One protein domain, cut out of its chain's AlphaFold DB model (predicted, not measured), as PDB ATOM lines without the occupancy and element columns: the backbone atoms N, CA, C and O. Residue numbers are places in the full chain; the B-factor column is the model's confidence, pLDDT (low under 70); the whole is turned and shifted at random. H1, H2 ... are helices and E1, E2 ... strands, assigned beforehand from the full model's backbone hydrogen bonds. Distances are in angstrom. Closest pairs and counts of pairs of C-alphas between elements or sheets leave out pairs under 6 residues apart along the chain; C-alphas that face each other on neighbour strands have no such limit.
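Overview. This is residues 325 to 353 and 371 to 440 of the 476 residues of an uncharacterized protein of Epicoccum nigrum (UniProt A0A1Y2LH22). A strongly turning sheet of five strands, E1 E2 E3 E4 E8, meets a small sheet of three, E5 E6 E7, roughly as an L, with E5 packed on E1 and E2 at the corner. Residues 376 to 382, between E4 and H1, cross the open side of this L, and the one-turn helices H1 and H2 sit near opposite ends of the small sheet. The printed part has 99 residues, fewer than half of them in named elements, with two named helices and eight named strands in the order E1 E2 E3 E4 H1 E5 E6 E7 H2 E8. The class is mostly strand, and both sheets are antiparallel throughout. The whole is compact, with a radius of gyration of the C-alphas of 14.0 A and spans of 49 by 34 by 24 A.

Arrangement. Begin in the larger sheet with E1, residues 325 to 329, beside E2, residues 333 to 338; they form a hairpin, and N 326 and O 337 are 2.9 A apart, within hydrogen-bond range. E2 forms the next hairpin with E3, residues 344 to 349, where N 336 and O 346 are 2.9 A apart. E1, E2 and E3 are a meander, each strand the antiparallel neighbour of the one before. E4, residues 373 to 375, is the antiparallel neighbour of E3, with N 347 and O 373 at 2.8 A. E8, residues 433 to 435, is an edge strand beside E4, with N 374 and O 434 at 2.8 A. From edge to edge of this sheet the strands' lines turn by 109 degrees. Now go to the second meander: E5, residues 390 to 393, E6, residues 405 to 409, and E7, residues 421 to 425, which form two hairpins. Look for N 391 and O 408 at 2.9 A between E5 and E6, and for N 407 and O 423 at 2.8 A between E6 and E7. Where the sheets come together, the closest C-alphas of E1 and E5 are those of Thr 326 and His 391, 5.9 A apart; for E2 and E5 they are those of Thr 337 and His 391, 6.3 A apart. E1 and E6 are apart. H1, residues 383 to 386, only grazes the sheet E5 E6 E7 with its residues 384 to 386; the C-alphas of Ala 385 and Leu 409, the closest of H1 and E6, are 6.4 A apart. H2, residues 427 to 430, is on neither sheet, only just so for the larger one; its closest C-alpha to E4 is that of Ile 430, 5.8 A from that of Leu 375. Each helix is too short for an O i to N i+4 pair, and in each the one O i to N i+3 pair is within range.

Along the chain. Find C-alpha 325 at (-33.176, -9.166, 36.708), where E1 begins; it runs 13.4 A to Trp 329. E2, from His 333 to Leu 338, measures 16.3 A, and E3, from Lys 344 to Ala 349, 16.5 A. E4 begins at Gln 373, and H1 runs from Ala 383 to Arg 386. E5 starts at C-alpha 390, at (-36.004, -11.121, 42.921), and covers 10.2 A; E6 covers 13.3 A from Ala 405, and E7 12.9 A from Ile 421. H2 begins at Gln 427, and E8 ends at C-alpha 435, at (-49.692, -1.451, 29.096).

Size, cuts and confidence. The two C-alphas farthest apart are those of His 353 and Thr 415, at 50.3 A. Residues 354 to 370 are not printed, and C-alphas 353 and 371 stand 15.5 A apart across this cut, in the link from E3 to E4. The links E5 to E6 and E6 to E7, 11 residues each, are long. Look for pLDDT under 70 at residues 352 to 353, 398 to 399 and 439 to 440 of this model; the mean of the printed part is 89.0.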
ATOM      1  N   TYR A 325     -31.931  -8.661  37.242       93.12
ATOM      2  CA  TYR A 325     -33.176  -9.166  36.708       93.12
ATOM      3  C   TYR A 325     -33.260 -10.685  36.832       93.12
ATOM      4  O   TYR A 325     -32.253 -11.393  36.852       93.12
ATOM      5  N   THR A 326     -34.486 -11.189  36.828       96.06
ATOM      6  CA  THR A 326     -34.783 -12.612  36.659       96.06
ATOM      7  C   THR A 326     -35.811 -12.792  35.549       96.06
ATOM      8  O   THR A 326     -36.585 -11.879  35.246       96.06
ATOM      9  N   MET A 327     -35.793 -13.965  34.919       97.00
ATOM     10  CA  MET A 327     -36.706 -14.332  33.841       97.00
ATOM     11  C   MET A 327     -37.474 -15.582  34.234       97.00
ATOM     12  O   MET A 327     -36.883 -16.571  34.666       97.00
ATOM     13  N   ILE A 328     -38.796 -15.528  34.109       97.00
ATOM     14  CA  ILE A 328     -39.673 -16.671  34.333       97.00
ATOM     15  C   ILE A 328     -40.568 -16.818  33.117       97.00
ATOM     16  O   ILE A 328     -41.308 -15.907  32.744       97.00
ATOM     17  N   TRP A 329     -40.504 -17.989  32.504       95.75
ATOM     18  CA  TRP A 329     -41.314 -18.295  31.347       95.75
ATOM     19  C   TRP A 329     -42.596 -19.039  31.714       95.75
ATOM     20  O   TRP A 329     -42.625 -19.879  32.613       95.75
ATOM     21  N   THR A 330     -43.643 -18.774  30.943       93.56
ATOM     22  CA  THR A 330     -44.878 -19.558  30.883       93.56
ATOM     23  C   THR A 330     -45.153 -19.943  29.432       93.56
ATOM     24  O   THR A 330     -44.495 -19.460  28.503       93.56
ATOM     25  N   ASP A 331     -46.167 -20.772  29.203       88.19
ATOM     26  CA  ASP A 331     -46.550 -21.180  27.847       88.19
ATOM     27  C   ASP A 331     -46.901 -19.979  26.956       88.19
ATOM     28  O   ASP A 331     -46.638 -19.996  25.755       88.19
ATOM     29  N   MET A 332     -47.418 -18.905  27.559       88.81
ATOM     30  CA  MET A 332     -47.959 -17.750  26.837       88.81
ATOM     31  C   MET A 332     -47.127 -16.473  26.989       88.81
ATOM     32  O   MET A 332     -47.171 -15.608  26.117       88.81
ATOM     33  N   HIS A 333     -46.376 -16.327  28.081       93.88
ATOM     34  CA  HIS A 333     -45.701 -15.074  28.427       93.88
ATOM     35  C   HIS A 333     -44.308 -15.301  29.009       93.88
ATOM     36  O   HIS A 333     -44.054 -16.312  29.664       93.88
ATOM     37  N   LEU A 334     -43.445 -14.310  28.830       96.00
ATOM     38  CA  LEU A 334     -42.221 -14.116  29.595       96.00
ATOM     39  C   LEU A 334     -42.483 -13.068  30.681       96.00
ATOM     40  O   LEU A 334     -43.072 -12.026  30.394       96.00
ATOM     41  N   TYR A 335     -42.017 -13.328  31.898       97.31
ATOM     42  CA  TYR A 335     -42.004 -12.376  33.003       97.31
ATOM     43  C   TYR A 335     -40.569 -11.979  33.300       97.31
ATOM     44  O   TYR A 335     -39.745 -12.841  33.606       97.31
ATOM     45  N   VAL A 336     -40.270 -10.685  33.226       97.12
ATOM     46  CA  VAL A 336     -38.965 -10.136  33.598       97.12
ATOM     47  C   VAL A 336     -39.124  -9.302  34.852       97.12
ATOM     48  O   VAL A 336     -39.814  -8.288  34.838       97.12
ATOM     49  N   THR A 337     -38.487  -9.734  35.934       96.94
ATOM     50  CA  THR A 337     -38.532  -9.041  37.228       96.94
ATOM     51  C   THR A 337     -37.233  -8.292  37.436       96.94
ATOM     52  O   THR A 337     -36.181  -8.886  37.235       96.94
ATOM     53  N   LEU A 338     -37.282  -7.024  37.841       94.69
ATOM     54  CA  LEU A 338     -36.091  -6.241  38.180       94.69
ATOM     55  C   LEU A 338     -35.852  -6.220  39.692       94.69
ATOM     56  O   LEU A 338     -36.789  -6.124  40.483       94.69
ATOM     57  N   SER A 339     -34.580  -6.261  40.086       88.25
ATOM     58  CA  SER A 339     -34.149  -6.148  41.484       88.25
ATOM     59  C   SER A 339     -34.102  -4.670  41.884       88.25
ATOM     60  O   SER A 339     -33.177  -3.945  41.515       88.25
ATOM     61  N   ALA A 340     -35.135  -4.197  42.583       88.06
ATOM     62  CA  ALA A 340     -35.326  -2.791  42.952       88.06
ATOM     63  C   ALA A 340     -36.074  -2.655  44.296       88.06
ATOM     64  O   ALA A 340     -36.454  -3.655  44.900       88.06
ATOM     65  N   ARG A 341     -36.283  -1.416  44.776       87.62
ATOM     66  CA  ARG A 341     -37.101  -1.135  45.983       87.62
ATOM     67  C   ARG A 341     -38.598  -1.289  45.741       87.62
ATOM     68  O   ARG A 341     -39.369  -1.414  46.680       87.62
ATOM     69  N   VAL A 342     -39.007  -1.244  44.482       90.62
ATOM     70  CA  VAL A 342     -40.380  -1.469  44.052       90.62
ATOM     71  C   VAL A 342     -40.368  -2.673  43.131       90.62
ATOM     72  O   VAL A 342     -39.514  -2.769  42.246       90.62
ATOM     73  N   LEU A 343     -41.315  -3.584  43.326       93.88
ATOM     74  CA  LEU A 343     -41.497  -4.735  42.460       93.88
ATOM     75  C   LEU A 343     -41.837  -4.261  41.046       93.88
ATOM     76  O   LEU A 343     -42.941  -3.797  40.772       93.88
ATOM     77  N   LYS A 344     -40.871  -4.400  40.140       94.12
ATOM     78  CA  LYS A 344     -41.028  -4.101  38.717       94.12
ATOM     79  C   LYS A 344     -41.035  -5.412  37.953       94.12
ATOM     80  O   LYS A 344     -40.006  -6.082  37.876       94.12
ATOM     81  N   VAL A 345     -42.195  -5.773  37.411       96.12
ATOM     82  CA  VAL A 345     -42.386  -6.997  36.628       96.12
ATOM     83  C   VAL A 345     -42.951  -6.621  35.273       96.12
ATOM     84  O   VAL A 345     -44.038  -6.059  35.191       96.12
ATOM     85  N   PHE A 346     -42.239  -6.987  34.217       96.25
ATOM     86  CA  PHE A 346     -42.720  -6.864  32.850       96.25
ATOM     87  C   PHE A 346     -43.276  -8.193  32.380       96.25
ATOM     88  O   PHE A 346     -42.588  -9.209  32.444       96.25
ATOM     89  N   LYS A 347     -44.504  -8.180  31.873       95.56
ATOM     90  CA  LYS A 347     -45.153  -9.307  31.215       95.56
ATOM     91  C   LYS A 347     -45.110  -9.080  29.711       95.56
ATOM     92  O   LYS A 347     -45.621  -8.084  29.203       95.56
ATOM     93  N   ILE A 348     -44.496 -10.022  29.008       94.31
ATOM     94  CA  ILE A 348     -44.263  -9.966  27.569       94.31
ATOM     95  C   ILE A 348     -44.972 -11.145  26.918       94.31
ATOM     96  O   ILE A 348     -44.692 -12.297  27.250       94.31
ATOM     97  N   ALA A 349     -45.891 -10.877  25.993       90.81
ATOM     98  CA  ALA A 349     -46.557 -11.934  25.239       90.81
ATOM     99  C   ALA A 349     -45.556 -12.657  24.330       90.81
ATOM    100  O   ALA A 349     -44.793 -12.027  23.593       90.81
ATOM    101  N   ARG A 350     -45.580 -13.991  24.349       86.38
ATOM    102  CA  ARG A 350     -44.833 -14.799  23.386       86.38
ATOM    103  C   ARG A 350     -45.578 -14.747  22.060       86.38
ATOM    104  O   ARG A 350     -46.740 -15.141  21.974       86.38
ATOM    105  N   HIS A 351     -44.919 -14.275  21.009       72.06
ATOM    106  CA  HIS A 351     -45.501 -14.323  19.675       72.06
ATOM    107  C   HIS A 351     -45.510 -15.765  19.172       72.06
ATOM    108  O   HIS A 351     -44.517 -16.264  18.651       72.06
ATOM    109  N   VAL A 352     -46.653 -16.431  19.301       61.09
ATOM    110  CA  VAL A 352     -46.936 -17.655  18.558       61.09
ATOM    111  C   VAL A 352     -47.937 -17.273  17.483       61.09
ATOM    112  O   VAL A 352     -49.131 -17.144  17.739       61.09
ATOM    113  N   HIS A 353     -47.438 -17.019  16.274       55.44
ATOM    114  CA  HIS A 353     -48.305 -16.867  15.114       55.44
ATOM    115  C   HIS A 353     -49.019 -18.205  14.890       55.44
ATOM    116  O   HIS A 353     -48.451 -19.143  14.333       55.44
ATOM    117  N   GLY A 371     -47.946  -5.150  23.359       80.50
ATOM    118  CA  GLY A 371     -47.043  -4.289  24.093       80.50
ATOM    119  C   GLY A 371     -46.550  -4.987  25.353       80.50
ATOM    120  O   GLY A 371     -47.059  -6.033  25.770       80.50
ATOM    121  N   PHE A 372     -45.545  -4.386  25.969       90.75
ATOM    122  CA  PHE A 372     -45.112  -4.766  27.303       90.75
ATOM    123  C   PHE A 372     -46.191  -4.373  28.305       90.75
ATOM    124  O   PHE A 372     -46.723  -3.267  28.220       90.75
ATOM    125  N   GLN A 373     -46.493  -5.251  29.256       94.25
ATOM    126  CA  GLN A 373     -47.381  -4.934  30.372       94.25
ATOM    127  C   GLN A 373     -46.597  -4.911  31.683       94.25
ATOM    128  O   GLN A 373     -45.598  -5.616  31.816       94.25
ATOM    129  N   THR A 374     -47.054  -4.136  32.660       95.31
ATOM    130  CA  THR A 374     -46.512  -4.088  34.025       95.31
ATOM    131  C   THR A 374     -47.641  -4.171  35.052       95.31
ATOM    132  O   THR A 374     -48.816  -4.127  34.691       95.31
ATOM    133  N   LEU A 375     -47.289  -4.333  36.327       94.38
ATOM    134  CA  LEU A 375     -48.241  -4.271  37.437       94.38
ATOM    135  C   LEU A 375     -48.822  -2.855  37.562       94.38
ATOM    136  O   LEU A 375     -48.069  -1.882  37.514       94.38
ATOM    137  N   GLU A 376     -50.141  -2.747  37.732       93.00
ATOM    138  CA  GLU A 376     -50.835  -1.482  38.002       93.00
ATOM    139  C   GLU A 376     -50.467  -0.920  39.378       93.00
ATOM    140  O   GLU A 376     -50.232   0.281  39.526       93.00
ATOM    141  N   LYS A 377     -50.422  -1.787  40.398       92.25
ATOM    142  CA  LYS A 377     -50.151  -1.368  41.771       92.25
ATOM    143  C   LYS A 377     -48.673  -1.457  42.101       92.25
ATOM    144  O   LYS A 377     -47.974  -2.412  41.769       92.25
ATOM    145  N   MET A 378     -48.220  -0.447  42.832       90.56
ATOM    146  CA  MET A 378     -46.881  -0.400  43.390       90.56
ATOM    147  C   MET A 378     -46.782  -1.353  44.586       90.56
ATOM    148  O   MET A 378     -47.481  -1.172  45.579       90.56
ATOM    149  N   VAL A 379     -45.877  -2.330  44.512       92.19
ATOM    150  CA  VAL A 379     -45.536  -3.206  45.642       92.19
ATOM    151  C   VAL A 379     -44.133  -2.847  46.122       92.19
ATOM    152  O   VAL A 379     -43.164  -2.995  45.375       92.19
ATOM    153  N   ILE A 380     -44.022  -2.348  47.351       92.38
ATOM    154  CA  ILE A 380     -42.738  -1.984  47.962       92.38
ATOM    155  C   ILE A 380     -42.028  -3.261  48.426       92.38
ATOM    156  O   ILE A 380     -42.641  -4.159  49.000       92.38
ATOM    157  N   LEU A 381     -40.731  -3.342  48.152       91.44
ATOM    158  CA  LEU A 381     -39.845  -4.433  48.539       91.44
ATOM    159  C   LEU A 381     -38.861  -3.956  49.614       91.44
ATOM    160  O   LEU A 381     -38.509  -2.773  49.636       91.44
ATOM    161  N   PRO A 382     -38.355  -4.863  50.471       90.00
ATOM    162  CA  PRO A 382     -37.302  -4.513  51.416       90.00
ATOM    163  C   PRO A 382     -36.058  -4.006  50.676       90.00
ATOM    164  O   PRO A 382     -35.775  -4.406  49.543       90.00
ATOM    165  N   ALA A 383     -35.271  -3.145  51.325       85.06
ATOM    166  CA  ALA A 383     -34.089  -2.533  50.712       85.06
ATOM    167  C   ALA A 383     -33.076  -3.566  50.175       85.06
ATOM    168  O   ALA A 383     -32.407  -3.316  49.164       85.06
ATOM    169  N   SER A 384     -33.006  -4.742  50.806       86.56
ATOM    170  CA  SER A 384     -32.154  -5.861  50.396       86.56
ATOM    171  C   SER A 384     -32.563  -6.503  49.064       86.56
ATOM    172  O   SER A 384     -31.742  -7.149  48.417       86.56
ATOM    173  N   ALA A 385     -33.782  -6.270  48.568       89.94
ATOM    174  CA  ALA A 385     -34.208  -6.735  47.247       89.94
ATOM    175  C   ALA A 385     -33.355  -6.158  46.101       89.94
ATOM    176  O   ALA A 385     -33.329  -6.715  45.011       89.94
ATOM    177  N   ARG A 386     -32.613  -5.063  46.334       85.69
ATOM    178  CA  ARG A 386     -31.659  -4.496  45.358       85.69
ATOM    179  C   ARG A 386     -30.383  -5.323  45.209       85.69
ATOM    180  O   ARG A 386     -29.667  -5.176  44.221       85.69
ATOM    181  N   THR A 387     -30.040  -6.105  46.229       83.88
ATOM    182  CA  THR A 387     -28.789  -6.870  46.298       83.88
ATOM    183  C   THR A 387     -29.014  -8.377  46.216       83.88
ATOM    184  O   THR A 387     -28.055  -9.097  45.941       83.88
ATOM    185  N   ARG A 388     -30.255  -8.837  46.412       88.88
ATOM    186  CA  ARG A 388     -30.714 -10.219  46.213       88.88
ATOM    187  C   ARG A 388     -31.307 -10.394  44.811       88.88
ATOM    188  O   ARG A 388     -31.737  -9.428  44.188       88.88
ATOM    189  N   SER A 389     -31.403 -11.638  44.342       92.06
ATOM    190  CA  SER A 389     -32.256 -11.945  43.193       92.06
ATOM    191  C   SER A 389     -33.731 -11.820  43.585       92.06
ATOM    192  O   SER A 389     -34.132 -12.243  44.668       92.06
ATOM    193  N   VAL A 390     -34.555 -11.251  42.709       95.50
ATOM    194  CA  VAL A 390     -36.004 -11.121  42.921       95.50
ATOM    195  C   VAL A 390     -36.717 -11.901  41.834       95.50
ATOM    196  O   VAL A 390     -36.584 -11.576  40.656       95.50
ATOM    197  N   HIS A 391     -37.465 -12.930  42.215       97.12
ATOM    198  CA  HIS A 391     -38.163 -13.816  41.292       97.12
ATOM    199  C   HIS A 391     -39.677 -13.703  41.469       97.12
ATOM    200  O   HIS A 391     -40.184 -13.906  42.571       97.12
ATOM    201  N   PHE A 392     -40.402 -13.426  40.387       97.62
ATOM    202  CA  PHE A 392     -41.863 -13.348  40.378       97.62
ATOM    203  C   PHE A 392     -42.474 -14.459  39.521       97.62
ATOM    204  O   PHE A 392     -42.301 -14.482  38.302       97.62
ATOM    205  N   TRP A 393     -43.246 -15.348  40.141       96.81
ATOM    206  CA  TRP A 393     -44.083 -16.314  39.437       96.81
ATOM    207  C   TRP A 393     -45.521 -15.803  39.382       96.81
ATOM    208  O   TRP A 393     -46.113 -15.544  40.438       96.81
ATOM    209  N   PRO A 394     -46.111 -15.693  38.179       94.56
ATOM    210  CA  PRO A 394     -47.508 -15.310  38.045       94.56
ATOM    211  C   PRO A 394     -48.434 -16.381  38.655       94.56
ATOM    212  O   PRO A 394     -48.030 -17.543  38.791       94.56
ATOM    213  N   PRO A 395     -49.694 -16.031  38.971       91.81
ATOM    214  CA  PRO A 395     -50.710 -17.015  39.328       91.81
ATOM    215  C   PRO A 395     -50.869 -18.053  38.202       91.81
ATOM    216  O   PRO A 395     -50.888 -17.687  37.025       91.81
ATOM    217  N   ARG A 396     -50.969 -19.345  38.547       83.81
ATOM    218  CA  ARG A 396     -51.070 -20.438  37.553       83.81
ATOM    219  C   ARG A 396     -52.377 -20.395  36.759       83.81
ATOM    220  O   ARG A 396     -52.355 -20.631  35.556       83.81
ATOM    221  N   ASP A 397     -53.477 -20.036  37.420       73.81
ATOM    222  CA  ASP A 397     -54.818 -20.049  36.840       73.81
ATOM    223  C   ASP A 397     -55.389 -18.634  36.756       73.81
ATOM    224  O   ASP A 397     -55.872 -18.074  37.737       73.81
ATOM    225  N   TYR A 398     -55.392 -18.071  35.546       65.19
ATOM    226  CA  TYR A 398     -55.909 -16.727  35.249       65.19
ATOM    227  C   TYR A 398     -57.409 -16.523  35.532       65.19
ATOM    228  O   TYR A 398     -57.910 -15.408  35.403       65.19
ATOM    229  N   GLY A 399     -58.137 -17.578  35.900       67.94
ATOM    230  CA  GLY A 399     -59.555 -17.518  36.253       67.94
ATOM    231  C   GLY A 399     -59.845 -17.679  37.743       67.94
ATOM    232  O   GLY A 399     -60.955 -17.359  38.173       67.94
ATOM    233  N   ASP A 400     -58.885 -18.158  38.539       78.38
ATOM    234  CA  ASP A 400     -59.107 -18.351  39.967       78.38
ATOM    235  C   ASP A 400     -58.683 -17.099  40.736       78.38
ATOM    236  O   ASP A 400     -57.502 -16.812  40.911       78.38
ATOM    237  N   LYS A 401     -59.669 -16.359  41.251       75.50
ATOM    238  CA  LYS A 401     -59.437 -15.186  42.109       75.50
ATOM    239  C   LYS A 401     -58.681 -15.527  43.400       75.50
ATOM    240  O   LYS A 401     -58.235 -14.613  44.089       75.50
ATOM    241  N   LYS A 402     -58.566 -16.812  43.753       81.62
ATOM    242  CA  LYS A 402     -57.781 -17.294  44.896       81.62
ATOM    243  C   LYS A 402     -56.336 -17.629  44.536       81.62
ATOM    244  O   LYS A 402     -55.547 -17.882  45.442       81.62
ATOM    245  N   ALA A 403     -55.974 -17.655  43.254       87.31
ATOM    246  CA  ALA A 403     -54.603 -17.930  42.863       87.31
ATOM    247  C   ALA A 403     -53.704 -16.750  43.262       87.31
ATOM    248  O   ALA A 403     -53.956 -15.596  42.916       87.31
ATOM    249  N   HIS A 404     -52.639 -17.053  44.001       93.12
ATOM    250  CA  HIS A 404     -51.647 -16.073  44.422       93.12
ATOM    251  C   HIS A 404     -50.464 -16.067  43.453       93.12
ATOM    252  O   HIS A 404     -50.010 -17.125  43.009       93.12
ATOM    253  N   ALA A 405     -49.930 -14.883  43.164       95.81
ATOM    254  CA  ALA A 405     -48.588 -14.762  42.619       95.81
ATOM    255  C   ALA A 405     -47.575 -15.091  43.723       95.81
ATOM    256  O   ALA A 405     -47.811 -14.822  44.903       95.81
ATOM    257  N   LYS A 406     -46.439 -15.675  43.352       97.06
ATOM    258  CA  LYS A 406     -45.366 -16.017  44.290       97.06
ATOM    259  C   LYS A 406     -44.166 -15.127  44.006       97.06
ATOM    260  O   LYS A 406     -43.626 -15.152  42.906       97.06
ATOM    261  N   LEU A 407     -43.735 -14.378  45.006       97.44
ATOM    262  CA  LEU A 407     -42.518 -13.583  44.991       97.44
ATOM    263  C   LEU A 407     -41.470 -14.279  45.860       97.44
ATOM    264  O   LEU A 407     -41.756 -14.652  46.996       97.44
ATOM    265  N   VAL A 408     -40.258 -14.460  45.343       97.31
ATOM    266  CA  VAL A 408     -39.126 -14.991  46.110       97.31
ATOM    267  C   VAL A 408     -37.973 -14.002  46.052       97.31
ATOM    268  O   VAL A 408     -37.479 -13.685  44.971       97.31
ATOM    269  N   LEU A 409     -37.538 -13.543  47.221       95.62
ATOM    270  CA  LEU A 409     -36.296 -12.804  47.403       95.62
ATOM    271  C   LEU A 409     -35.199 -13.818  47.731       95.62
ATOM    272  O   LEU A 409     -35.350 -14.602  48.667       95.62
ATOM    273  N   GLY A 410     -34.122 -13.832  46.952       93.06
ATOM    274  CA  GLY A 410     -33.005 -14.759  47.120       93.06
ATOM    275  C   GLY A 410     -32.305 -14.629  48.476       93.06
ATOM    276  O   GLY A 410     -32.519 -13.685  49.240       93.06
ATOM    277  N   SER A 411     -31.441 -15.589  48.788       90.50
ATOM    278  CA  SER A 411     -30.612 -15.542  49.996       90.50
ATOM    279  C   SER A 411     -29.628 -14.369  49.955       90.50
ATOM    280  O   SER A 411     -29.033 -14.110  48.904       90.50
ATOM    281  N   LEU A 412     -29.381 -13.714  51.094       85.19
ATOM    282  CA  LEU A 412     -28.211 -12.839  51.228       85.19
ATOM    283  C   LEU A 412     -26.989 -13.687  51.532       85.19
ATOM    284  O   LEU A 412     -26.963 -14.437  52.501       85.19
ATOM    285  N   SER A 413     -25.970 -13.544  50.692       77.00
ATOM    286  CA  SER A 413     -24.634 -14.060  50.976       77.00
ATOM    287  C   SER A 413     -23.834 -12.981  51.704       77.00
ATOM    288  O   SER A 413     -23.833 -11.829  51.273       77.00
ATOM    289  N   GLY A 414     -23.149 -13.334  52.789       77.94
ATOM    290  CA  GLY A 414     -22.379 -12.379  53.583       77.94
ATOM    291  C   GLY A 414     -21.883 -12.974  54.897       77.94
ATOM    292  O   GLY A 414     -21.961 -14.182  55.106       77.94
ATOM    293  N   THR A 415     -21.383 -12.112  55.783       77.56
ATOM    294  CA  THR A 415     -20.952 -12.487  57.142       77.56
ATOM    295  C   THR A 415     -22.111 -12.986  58.005       77.56
ATOM    296  O   THR A 415     -21.901 -13.817  58.882       77.56
ATOM    297  N   SER A 416     -23.326 -12.514  57.724       81.44
ATOM    298  CA  SER A 416     -24.578 -13.016  58.286       81.44
ATOM    299  C   SER A 416     -25.481 -13.466  57.135       81.44
ATOM    300  O   SER A 416     -26.213 -12.643  56.583       81.44
ATOM    301  N   PRO A 417     -25.375 -14.726  56.677       85.94
ATOM    302  CA  PRO A 417     -26.194 -15.210  55.579       85.94
ATOM    303  C   PRO A 417     -27.660 -15.299  56.006       85.94
ATOM    304  O   PRO A 417     -27.973 -15.799  57.085       85.94
ATOM    305  N   GLU A 418     -28.563 -14.865  55.131       88.88
ATOM    306  CA  GLU A 418     -30.003 -14.935  55.380       88.88
ATOM    307  C   GLU A 418     -30.700 -15.848  54.372       88.88
ATOM    308  O   GLU A 418     -30.361 -15.821  53.179       88.88
ATOM    309  N   PRO A 419     -31.692 -16.642  54.814       92.94
ATOM    310  CA  PRO A 419     -32.429 -17.516  53.919       92.94
ATOM    311  C   PRO A 419     -33.274 -16.711  52.912       92.94
ATOM    312  O   PRO A 419     -33.571 -15.534  53.133       92.94
ATOM    313  N   PRO A 420     -33.690 -17.338  51.797       94.56
ATOM    314  CA  PRO A 420     -34.650 -16.737  50.879       94.56
ATOM    315  C   PRO A 420     -35.987 -16.429  51.564       94.56
ATOM    316  O   PRO A 420     -36.464 -17.206  52.393       94.56
ATOM    317  N   ILE A 421     -36.626 -15.332  51.160       94.50
ATOM    318  CA  ILE A 421     -37.940 -14.907  51.658       94.50
ATOM    319  C   ILE A 421     -38.981 -15.198  50.580       94.50
ATOM    320  O   ILE A 421     -38.789 -14.842  49.418       94.50
ATOM    321  N   VAL A 422     -40.095 -15.827  50.957       96.44
ATOM    322  CA  VAL A 422     -41.210 -16.126  50.048       96.44
ATOM    323  C   VAL A 422     -42.436 -15.330  50.473       96.44
ATOM    324  O   VAL A 422     -42.880 -15.438  51.612       96.44
ATOM    325  N   VAL A 423     -43.000 -14.566  49.542       95.44
ATOM    326  CA  VAL A 423     -44.209 -13.762  49.741       95.44
ATOM    327  C   VAL A 423     -45.252 -14.176  48.708       95.44
ATOM    328  O   VAL A 423     -44.939 -14.367  47.534       95.44
ATOM    329  N   TYR A 424     -46.502 -14.318  49.141       96.25
ATOM    330  CA  TYR A 424     -47.629 -14.591  48.256       96.25
ATOM    331  C   TYR A 424     -48.437 -13.311  48.074       96.25
ATOM    332  O   TYR A 424     -48.926 -12.752  49.051       96.25
ATOM    333  N   LEU A 425     -48.564 -12.858  46.830       95.12
ATOM    334  CA  LEU A 425     -49.284 -11.641  46.469       95.12
ATOM    335  C   LEU A 425     -50.630 -12.019  45.855       95.12
ATOM    336  O   LEU A 425     -50.711 -12.864  44.961       95.12
ATOM    337  N   LYS A 426     -51.704 -11.411  46.337       93.94
ATOM    338  CA  LYS A 426     -53.040 -11.533  45.754       93.94
ATOM    339  C   LYS A 426     -53.195 -10.575  44.577       93.94
ATOM    340  O   LYS A 426     -52.465  -9.595  44.456       93.94
ATOM    341  N   GLN A 427     -54.231 -10.794  43.767       91.94
ATOM    342  CA  GLN A 427     -54.605  -9.862  42.696       91.94
ATOM    343  C   GLN A 427     -54.867  -8.440  43.228       91.94
ATOM    344  O   GLN A 427     -54.519  -7.462  42.576       91.94
ATOM    345  N   GLU A 428     -55.426  -8.312  44.437       93.31
ATOM    346  CA  GLU A 428     -55.649  -7.012  45.083       93.31
ATOM    347  C   GLU A 428     -54.349  -6.271  45.433       93.31
ATOM    348  O   GLU A 428     -54.375  -5.042  45.475       93.31
ATOM    349  N   ASP A 429     -53.231  -6.980  45.614       92.62
ATOM    350  CA  ASP A 429     -51.931  -6.388  45.951       92.62
ATOM    351  C   ASP A 429     -51.203  -5.869  44.702       92.62
ATOM    352  O   ASP A 429     -50.539  -4.839  44.756       92.62
ATOM    353  N   ILE A 430     -51.348  -6.566  43.569       93.69
ATOM    354  CA  ILE A 430     -50.629  -6.261  42.318       93.69
ATOM    355  C   ILE A 430     -51.448  -5.441  41.308       93.69
ATOM    356  O   ILE A 430     -50.869  -4.801  40.431       93.69
ATOM    357  N   GLY A 431     -52.777  -5.417  41.452       92.94
ATOM    358  CA  GLY A 431     -53.685  -4.773  40.501       92.94
ATOM    359  C   GLY A 431     -53.754  -5.495  39.155       92.94
ATOM    360  O   GLY A 431     -53.303  -6.635  39.014       92.94
ATOM    361  N   ASP A 432     -54.345  -4.841  38.161       92.44
ATOM    362  CA  ASP A 432     -54.406  -5.393  36.809       92.44
ATOM    363  C   ASP A 432     -53.076  -5.208  36.054       92.44
ATOM    364  O   ASP A 432     -52.144  -4.539  36.504       92.44
ATOM    365  N   TRP A 433     -52.949  -5.862  34.899       93.19
ATOM    366  CA  TRP A 433     -51.805  -5.657  34.010       93.19
ATOM    367  C   TRP A 433     -52.071  -4.442  33.125       93.19
ATOM    368  O   TRP A 433     -53.011  -4.459  32.328       93.19
ATOM    369  N   VAL A 434     -51.231  -3.417  33.241       93.88
ATOM    370  CA  VAL A 434     -51.334  -2.175  32.463       93.88
ATOM    371  C   VAL A 434     -50.271  -2.132  31.376       93.88
ATOM    372  O   VAL A 434     -49.147  -2.590  31.578       93.88
ATOM    373  N   ASP A 435     -50.628  -1.601  30.209       92.88
ATOM    374  CA  ASP A 435     -49.692  -1.451  29.096       92.88
ATOM    375  C   ASP A 435     -48.626  -0.391  29.449       92.88
ATOM    376  O   ASP A 435     -48.922   0.645  30.045       92.88
ATOM    377  N   VAL A 436     -47.365  -0.652  29.101       90.50
ATOM    378  CA  VAL A 436     -46.253   0.280  29.337       90.50
ATOM    379  C   VAL A 436     -46.299   1.375  28.270       90.50
ATOM    380  O   VAL A 436     -45.944   1.130  27.118       90.50
ATOM    381  N   GLU A 437     -46.736   2.579  28.652       83.31
ATOM    382  CA  GLU A 437     -46.886   3.723  27.735       83.31
ATOM    383  C   GLU A 437     -45.547   4.230  27.182       83.31
ATOM    384  O   GLU A 437     -45.451   4.577  26.006       83.31
ATOM    385  N   ASP A 438     -44.500   4.236  28.015       75.50
ATOM    386  CA  ASP A 438     -43.147   4.620  27.618       75.50
ATOM    387  C   ASP A 438     -42.123   3.591  28.136       75.50
ATOM    388  O   ASP A 438     -41.837   3.532  29.340       75.50
ATOM    389  N   PRO A 439     -41.534   2.771  27.244       62.91
ATOM    390  CA  PRO A 439     -40.558   1.760  27.627       62.91
ATOM    391  C   PRO A 439     -39.253   2.355  28.179       62.91
ATOM    392  O   PRO A 439     -38.421   1.598  28.667       62.91
ATOM    393  N   THR A 440     -39.038   3.676  28.122       57.88
ATOM    394  CA  THR A 440     -37.784   4.331  28.536       57.88
ATOM    395  C   THR A 440     -37.746   4.793  30.002       57.88
ATOM    396  O   THR A 440     -36.674   5.141  30.504       57.88
TER     397      THR A 440